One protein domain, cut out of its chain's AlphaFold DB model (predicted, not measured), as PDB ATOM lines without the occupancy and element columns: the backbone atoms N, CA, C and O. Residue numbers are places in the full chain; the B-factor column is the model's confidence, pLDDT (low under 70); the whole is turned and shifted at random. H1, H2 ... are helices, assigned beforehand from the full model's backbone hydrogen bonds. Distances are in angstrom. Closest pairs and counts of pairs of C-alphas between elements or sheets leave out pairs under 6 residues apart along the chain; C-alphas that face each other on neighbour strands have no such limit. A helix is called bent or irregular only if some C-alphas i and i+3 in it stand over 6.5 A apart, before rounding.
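What this domain is: This is residues 21 to 82 of the 83 residues of the protein "Putative cation transport protein" of Klebsiella pneumoniae (UniProt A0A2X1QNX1). Two long helices, H1 and H3, form an open, lopsided V, with the short helix H2 and the loop after it making the turn between them. H3 is the longer arm, and H1 and H3 stay apart, so that the V is loose with nothing packed between its arms. The printed part has 62 residues with three named helices, H1, H2 and H3 in that order along the chain, and no named strand; its class is all helix. The whole is extended, with a radius of gyration of the C-alphas of 17.4 A, and its C-alphas span 57 by 28 by 16 A, an outline that is only just flat.

Where its parts are: The printed part begins with H1, residues 21 to 38, which runs 25.7 A from C-alpha 21 at (376.136, 9.774, 527.110) to C-alpha 38 at (358.103, 1.161, 543.202). After Ala 39 comes H2, residues 40 to 46, seven residues from Pro 40 to Phe 46. H3, residues 53 to 80, is the longest helix with 28 residues; it runs 41.6 A from C-alpha 53 at (349.258, 6.115, 536.098) to C-alpha 80 at (364.795, 38.562, 515.115). H3 is neither bent nor irregular, but only just: C-alphas 72 and 75 are 6.0 A apart.

How they stand to each other: H1 and H2 touch only at the corner by their link, with 4 pairs of C-alphas within 8 A. H1 touches H2 with residues 35 to 37 alone, and the closest C-alphas of the two helices are those of Ile 36 and Met 42, 5.5 A apart. Their lines stand about perpendicular, at 84 degrees. H3 touches no helix: H1 and H3 are apart, and H2 and H3 are apart although they follow each other in the chain. In H1 and H2 every O i to N i+4 pair is within hydrogen-bond range; in H3 it is 22 of 24. Residues 21 to 33, which belong to H1, stand free, and so do residues 52 to 82, of which 53 to 80 belong to H3.

The domain as a whole: The two C-alphas farthest apart are those of Phe 41 and Ser 82, at 56.7 A, while the first and last printed C-alphas, of Gly 21 and Ser 82, are 34.5 A apart. The printed part has no cut. The link from H1 to H2 is tight, with 1 residue, and the link from H2 to H3 is short, with 6 residues; no link is long. The mean pLDDT of the printed part is 70.4, and 29 residues are under 70: residues 21 to 23, residue 38, residues 40 to 51 and residues 70 to 82.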
ATOM      1  N   GLY A  21     376.097   9.360 525.704       63.31
ATOM      2  CA  GLY A  21     376.136   9.774 527.110       63.31
ATOM      3  C   GLY A  21     374.799  10.304 527.636       63.31
ATOM      4  O   GLY A  21     374.424  10.006 528.763       63.31
ATOM      5  N   ILE A  22     374.033  11.019 526.807       64.88
ATOM      6  CA  ILE A  22     372.729  11.572 527.208       64.88
ATOM      7  C   ILE A  22     371.701  10.451 527.400       64.88
ATOM      8  O   ILE A  22     370.928  10.485 528.355       64.88
ATOM      9  N   TRP A  23     371.734   9.433 526.540       64.25
ATOM     10  CA  TRP A  23     370.875   8.255 526.661       64.25
ATOM     11  C   TRP A  23     371.210   7.421 527.897       64.25
ATOM     12  O   TRP A  23     370.298   6.970 528.584       64.25
ATOM     13  N   ILE A  24     372.499   7.271 528.220       75.50
ATOM     14  CA  ILE A  24     372.937   6.563 529.431       75.50
ATOM     15  C   ILE A  24     372.464   7.309 530.680       75.50
ATOM     16  O   ILE A  24     371.813   6.711 531.529       75.50
ATOM     17  N   VAL A  25     372.727   8.615 530.783       75.06
ATOM     18  CA  VAL A  25     372.337   9.406 531.961       75.06
ATOM     19  C   VAL A  25     370.815   9.461 532.110       75.06
ATOM     20  O   VAL A  25     370.304   9.260 533.210       75.06
ATOM     21  N   SER A  26     370.080   9.664 531.011       76.06
ATOM     22  CA  SER A  26     368.615   9.644 531.033       76.06
ATOM     23  C   SER A  26     368.072   8.275 531.443       76.06
ATOM     24  O   SER A  26     367.121   8.221 532.213       76.06
ATOM     25  N   GLY A  27     368.671   7.181 530.966       81.31
ATOM     26  CA  GLY A  27     368.288   5.823 531.347       81.31
ATOM     27  C   GLY A  27     368.551   5.536 532.825       81.31
ATOM     28  O   GLY A  27     367.661   5.053 533.517       81.31
ATOM     29  N   VAL A  28     369.734   5.899 533.332       85.88
ATOM     30  CA  VAL A  28     370.100   5.731 534.749       85.88
ATOM     31  C   VAL A  28     369.154   6.516 535.658       85.88
ATOM     32  O   VAL A  28     368.660   5.965 536.639       85.88
ATOM     33  N   LEU A  29     368.842   7.769 535.311       83.62
ATOM     34  CA  LEU A  29     367.868   8.580 536.048       83.62
ATOM     35  C   LEU A  29     366.480   7.934 536.055       83.62
ATOM     36  O   LEU A  29     365.841   7.885 537.099       83.62
ATOM     37  N   LEU A  30     366.022   7.405 534.917       83.06
ATOM     38  CA  LEU A  30     364.709   6.765 534.797       83.06
ATOM     39  C   LEU A  30     364.630   5.485 535.644       83.06
ATOM     40  O   LEU A  30     363.648   5.270 536.351       83.06
ATOM     41  N   VAL A  31     365.686   4.666 535.634       84.31
ATOM     42  CA  VAL A  31     365.784   3.458 536.469       84.31
ATOM     43  C   VAL A  31     365.774   3.816 537.949       84.31
ATOM     44  O   VAL A  31     365.015   3.226 538.713       84.31
ATOM     45  N   LEU A  32     366.572   4.803 538.359       81.69
ATOM     46  CA  LEU A  32     366.621   5.238 539.753       81.69
ATOM     47  C   LEU A  32     365.268   5.807 540.209       81.69
ATOM     48  O   LEU A  32     364.805   5.496 541.304       81.69
ATOM     49  N   GLN A  33     364.595   6.562 539.336       79.88
ATOM     50  CA  GLN A  33     363.253   7.091 539.573       79.88
ATOM     51  C   GLN A  33     362.229   5.961 539.770       79.88
ATOM     52  O   GLN A  33     361.429   6.007 540.701       79.88
ATOM     53  N   LEU A  34     362.261   4.925 538.926       78.44
ATOM     54  CA  LEU A  34     361.389   3.754 539.065       78.44
ATOM     55  C   LEU A  34     361.667   2.988 540.360       78.44
ATOM     56  O   LEU A  34     360.726   2.561 541.025       78.44
ATOM     57  N   LEU A  35     362.939   2.854 540.741       79.19
ATOM     58  CA  LEU A  35     363.338   2.175 541.968       79.19
ATOM     59  C   LEU A  35     362.797   2.921 543.195       79.19
ATOM     60  O   LEU A  35     362.205   2.297 544.064       79.19
ATOM     61  N   ILE A  36     362.872   4.252 543.226       72.00
ATOM     62  CA  ILE A  36     362.310   5.053 544.327       72.00
ATOM     63  C   ILE A  36     360.777   4.955 544.388       72.00
ATOM     64  O   ILE A  36     360.210   4.880 545.477       72.00
ATOM     65  N   ILE A  37     360.090   4.959 543.239       72.25
ATOM     66  CA  ILE A  37     358.618   4.999 543.189       72.25
ATOM     67  C   ILE A  37     357.985   3.623 543.428       72.25
ATOM     68  O   ILE A  37     356.864   3.578 543.927       72.25
ATOM     69  N   TYR A  38     358.658   2.519 543.087       68.38
ATOM     70  CA  TYR A  38     358.103   1.161 543.202       68.38
ATOM     71  C   TYR A  38     358.772   0.283 544.264       68.38
ATOM     72  O   TYR A  38     358.185  -0.733 544.633       68.38
ATOM     73  N   ALA A  39     359.964   0.621 544.769       74.38
ATOM     74  CA  ALA A  39     360.577  -0.176 545.827       74.38
ATOM     75  C   ALA A  39     359.915   0.141 547.182       74.38
ATOM     76  O   ALA A  39     360.048   1.265 547.677       74.38
ATOM     77  N   PRO A  40     359.275  -0.842 547.841       65.50
ATOM     78  CA  PRO A  40     358.530  -0.616 549.083       65.50
ATOM     79  C   PRO A  40     359.427  -0.154 550.244       65.50
ATOM     80  O   PRO A  40     358.988   0.610 551.100       65.50
ATOM     81  N   PHE A  41     360.709  -0.537 550.243       67.00
ATOM     82  CA  PHE A  41     361.695  -0.053 551.215       67.00
ATOM     83  C   PHE A  41     361.979   1.452 551.064       67.00
ATOM     84  O   PHE A  41     362.067   2.167 552.058       67.00
ATOM     85  N   MET A  42     362.072   1.957 549.827       59.00
ATOM     86  CA  MET A  42     362.288   3.390 549.582       59.00
ATOM     87  C   MET A  42     361.023   4.213 549.826       59.00
ATOM     88  O   MET A  42     361.121   5.310 550.369       59.00
ATOM     89  N   GLN A  43     359.844   3.672 549.511       63.97
ATOM     90  CA  GLN A  43     358.563   4.314 549.821       63.97
ATOM     91  C   GLN A  43     358.376   4.541 551.324       63.97
ATOM     92  O   GLN A  43     357.931   5.609 551.741       63.97
ATOM     93  N   MET A  44     358.776   3.569 552.146       63.97
ATOM     94  CA  MET A  44     358.677   3.662 553.603       63.97
ATOM     95  C   MET A  44     359.686   4.653 554.205       63.97
ATOM     96  O   MET A  44     359.355   5.347 555.162       63.97
ATOM     97  N   LEU A  45     360.894   4.752 553.637       66.69
ATOM     98  CA  LEU A  45     361.943   5.665 554.113       66.69
ATOM     99  C   LEU A  45     361.737   7.122 553.676       66.69
ATOM    100  O   LEU A  45     362.050   8.033 554.437       66.69
ATOM    101  N   PHE A  46     361.225   7.348 552.463       67.31
ATOM    102  CA  PHE A  46     361.016   8.690 551.904       67.31
ATOM    103  C   PHE A  46     359.563   9.181 552.007       67.31
ATOM    104  O   PHE A  46     359.280  10.313 551.620       67.31
ATOM    105  N   GLY A  47     358.638   8.357 552.513       63.88
ATOM    106  CA  GLY A  47     357.218   8.702 552.625       63.88
ATOM    107  C   GLY A  47     356.532   8.909 551.270       63.88
ATOM    108  O   GLY A  47     355.596   9.699 551.162       63.88
ATOM    109  N   THR A  48     357.014   8.248 550.215       64.12
ATOM    110  CA  THR A  48     356.482   8.388 548.855       64.12
ATOM    111  C   THR A  48     355.416   7.330 548.581       64.12
ATOM    112  O   THR A  48     355.567   6.158 548.915       64.12
ATOM    113  N   THR A  49     354.310   7.726 547.949       66.25
ATOM    114  CA  THR A  49     353.266   6.789 547.508       66.25
ATOM    115  C   THR A  49     353.509   6.395 546.058       66.25
ATOM    116  O   THR A  49     353.886   7.249 545.251       66.25
ATOM    117  N   GLY A  50     353.233   5.139 545.697       65.62
ATOM    118  CA  GLY A  50     353.293   4.684 544.306       65.62
ATOM    119  C   GLY A  50     352.517   5.626 543.385       65.62
ATOM    120  O   GLY A  50     351.352   5.930 543.641       65.62
ATOM    121  N   LEU A  51     353.185   6.134 542.348       67.06
ATOM    122  CA  LEU A  51     352.631   7.181 541.499       67.06
ATOM    123  C   LEU A  51     351.492   6.601 540.636       67.06
ATOM    124  O   LEU A  51     351.752   5.724 539.809       67.06
ATOM    125  N   PRO A  52     350.242   7.084 540.767       73.06
ATOM    126  CA  PRO A  52     349.146   6.629 539.921       73.06
ATOM    127  C   PRO A  52     349.445   6.908 538.445       73.06
ATOM    128  O   PRO A  52     349.957   7.976 538.105       73.06
ATOM    129  N   PHE A  53     349.035   6.003 537.550       73.50
ATOM    130  CA  PHE A  53     349.258   6.115 536.098       73.50
ATOM    131  C   PHE A  53     348.791   7.457 535.495       73.50
ATOM    132  O   PHE A  53     349.353   7.951 534.523       73.50
ATOM    133  N   ARG A  54     347.802   8.112 536.117       76.06
ATOM    134  CA  ARG A  54     347.333   9.455 535.732       76.06
ATOM    135  C   ARG A  54     348.443  10.508 535.774       76.06
ATOM    136  O   ARG A  54     348.547  11.319 534.861       76.06
ATOM    137  N   TYR A  55     349.290  10.479 536.799       76.38
ATOM    138  CA  TYR A  55     350.374  11.448 536.944       76.38
ATOM    139  C   TYR A  55     351.509  11.205 535.953       76.38
ATOM    140  O   TYR A  55     352.136  12.168 535.533       76.38
ATOM    141  N   TRP A  56     351.717   9.961 535.510       77.06
ATOM    142  CA  TRP A  56     352.625   9.648 534.401       77.06
ATOM    143  C   TRP A  56     352.210  10.340 533.100       77.06
ATOM    144  O   TRP A  56     353.044  10.889 532.387       77.06
ATOM    145  N   VAL A  57     350.908  10.353 532.803       81.19
ATOM    146  CA  VAL A  57     350.386  11.042 531.617       81.19
ATOM    147  C   VAL A  57     350.541  12.557 531.762       81.19
ATOM    148  O   VAL A  57     350.984  13.218 530.828       81.19
ATOM    149  N   ILE A  58     350.245  13.114 532.941       82.50
ATOM    150  CA  ILE A  58     350.381  14.556 533.205       82.50
ATOM    151  C   ILE A  58     351.842  15.007 533.069       82.50
ATOM    152  O   ILE A  58     352.112  16.003 532.400       82.50
ATOM    153  N   THR A  59     352.798  14.275 533.650       82.12
ATOM    154  CA  THR A  59     354.225  14.615 533.541       82.12
ATOM    155  C   THR A  59     354.724  14.501 532.106       82.12
ATOM    156  O   THR A  59     355.494  15.355 531.668       82.12
ATOM    157  N   PHE A  60     354.241  13.514 531.345       82.12
ATOM    158  CA  PHE A  60     354.554  13.391 529.925       82.12
ATOM    159  C   PHE A  60     354.016  14.576 529.112       82.12
ATOM    160  O   PHE A  60     354.758  15.157 528.324       82.12
ATOM    161  N   ILE A  61     352.764  14.988 529.346       84.62
ATOM    162  CA  ILE A  61     352.150  16.144 528.672       84.62
ATOM    163  C   ILE A  61     352.912  17.430 528.992       84.62
ATOM    164  O   ILE A  61     353.215  18.195 528.083       84.62
ATOM    165  N   ILE A  62     353.260  17.666 530.260       83.94
ATOM    166  CA  ILE A  62     354.011  18.861 530.669       83.94
ATOM    167  C   ILE A  62     355.414  18.855 530.053       83.94
ATOM    168  O   ILE A  62     355.854  19.875 529.524       83.94
ATOM    169  N   GLY A  63     356.106  17.711 530.077       80.00
ATOM    170  CA  GLY A  63     357.418  17.563 529.447       80.00
ATOM    171  C   GLY A  63     357.363  17.813 527.939       80.00
ATOM    172  O   GLY A  63     358.220  18.510 527.396       80.00
ATOM    173  N   PHE A  64     356.320  17.313 527.275       77.31
ATOM    174  CA  PHE A  64     356.079  17.539 525.853       77.31
ATOM    175  C   PHE A  64     355.717  18.999 525.543       77.31
ATOM    176  O   PHE A  64     356.244  19.570 524.593       77.31
ATOM    177  N   ALA A  65     354.884  19.639 526.364       82.75
ATOM    178  CA  ALA A  65     354.535  21.050 526.224       82.75
ATOM    179  C   ALA A  65     355.763  21.952 526.406       82.75
ATOM    180  O   ALA A  65     356.011  22.817 525.570       82.75
ATOM    181  N   MET A  66     356.582  21.714 527.438       73.19
ATOM    182  CA  MET A  66     357.853  22.423 527.610       73.19
ATOM    183  C   MET A  66     358.794  22.199 526.427       73.19
ATOM    184  O   MET A  66     359.428  23.146 525.971       73.19
ATOM    185  N   PHE A  67     358.874  20.973 525.906       70.38
ATOM    186  CA  PHE A  67     359.665  20.678 524.715       70.38
ATOM    187  C   PHE A  67     359.189  21.484 523.495       70.38
ATOM    188  O   PHE A  67     360.007  22.102 522.820       70.38
ATOM    189  N   LEU A  68     357.876  21.535 523.250       73.19
ATOM    190  CA  LEU A  68     357.289  22.316 522.160       73.19
ATOM    191  C   LEU A  68     357.538  23.818 522.308       73.19
ATOM    192  O   LEU A  68     357.915  24.457 521.332       73.19
ATOM    193  N   ILE A  69     357.359  24.377 523.509       75.38
ATOM    194  CA  ILE A  69     357.603  25.803 523.788       75.38
ATOM    195  C   ILE A  69     359.040  26.167 523.410       75.38
ATOM    196  O   ILE A  69     359.278  27.100 522.650       75.38
ATOM    197  N   VAL A  70     359.993  25.365 523.868       66.00
ATOM    198  CA  VAL A  70     361.417  25.558 523.600       66.00
ATOM    199  C   VAL A  70     361.751  25.423 522.115       66.00
ATOM    200  O   VAL A  70     362.546  26.198 521.580       66.00
ATOM    201  N   GLU A  71     361.170  24.434 521.434       64.94
ATOM    202  CA  GLU A  71     361.386  24.236 520.000       64.94
ATOM    203  C   GLU A  71     360.771  25.381 519.176       64.94
ATOM    204  O   GLU A  71     361.301  25.710 518.119       64.94
ATOM    205  N   LEU A  72     359.709  26.033 519.672       66.00
ATOM    206  CA  LEU A  72     359.074  27.212 519.068       66.00
ATOM    207  C   LEU A  72     359.825  28.525 519.343       66.00
ATOM    208  O   LEU A  72     359.835  29.407 518.482       66.00
ATOM    209  N   GLU A  73     360.498  28.669 520.486       63.22
ATOM    210  CA  GLU A  73     361.321  29.852 520.785       63.22
ATOM    211  C   GLU A  73     362.570  29.939 519.890       63.22
ATOM    212  O   GLU A  73     362.970  31.023 519.457       63.22
ATOM    213  N   LYS A  74     363.160  28.795 519.526       59.38
ATOM    214  CA  LYS A  74     364.351  28.720 518.659       59.38
ATOM    215  C   LYS A  74     364.190  29.392 517.277       59.38
ATOM    216  O   LYS A  74     365.068  30.172 516.898       59.38
ATOM    217  N   PRO A  75     363.119  29.151 516.492       56.69
ATOM    218  CA  PRO A  75     362.902  29.824 515.211       56.69
ATOM    219  C   PRO A  75     362.500  31.300 515.355       56.69
ATOM    220  O   PRO A  75     362.824  32.086 514.461       56.69
ATOM    221  N   LEU A  76     361.849  31.704 516.457       56.56
ATOM    222  CA  LEU A  76     361.528  33.114 516.712       56.56
ATOM    223  C   LEU A  76     362.801  33.952 516.899       56.56
ATOM    224  O   LEU A  76     362.947  34.989 516.252       56.56
ATOM    225  N   THR A  77     363.764  33.470 517.688       56.62
ATOM    226  CA  THR A  77     365.044  34.168 517.911       56.62
ATOM    227  C   THR A  77     365.879  34.274 516.629       56.62
ATOM    228  O   THR A  77     366.539  35.287 516.393       56.62
ATOM    229  N   ARG A  78     365.799  33.277 515.734       52.41
ATOM    230  CA  ARG A  78     366.476  33.315 514.424       52.41
ATOM    231  C   ARG A  78     365.882  34.358 513.471       52.41
ATOM    232  O   ARG A  78     366.629  34.950 512.699       52.41
ATOM    233  N   LYS A  79     364.566  34.606 513.526       51.09
ATOM    234  CA  LYS A  79     363.916  35.668 512.736       51.09
ATOM    235  C   LYS A  79     364.281  37.072 513.223       51.09
ATOM    236  O   LYS A  79     364.410  37.966 512.399       51.09
ATOM    237  N   TRP A  80     364.487  37.253 514.526       50.44
ATOM    238  CA  TRP A  80     364.795  38.562 515.115       50.44
ATOM    239  C   TRP A  80     366.242  39.031 514.916       50.44
ATOM    240  O   TRP A  80     366.486  40.228 514.932       50.44
ATOM    241  N   ARG A  81     367.208  38.128 514.690       49.62
ATOM    242  CA  ARG A  81     368.619  38.506 514.447       49.62
ATOM    243  C   ARG A  81     368.949  38.836 512.984       49.62
ATOM    244  O   ARG A  81     370.095  39.139 512.676       49.62
ATOM    245  N   SER A  82     367.969  38.719 512.088       44.50
ATOM    246  CA  SER A  82     368.097  39.034 510.658       44.50
ATOM    247  C   SER A  82     367.285  40.275 510.254       44.50
ATOM    248  O   SER A  82     367.030  40.456 509.061       44.50
TER     249      SER A  82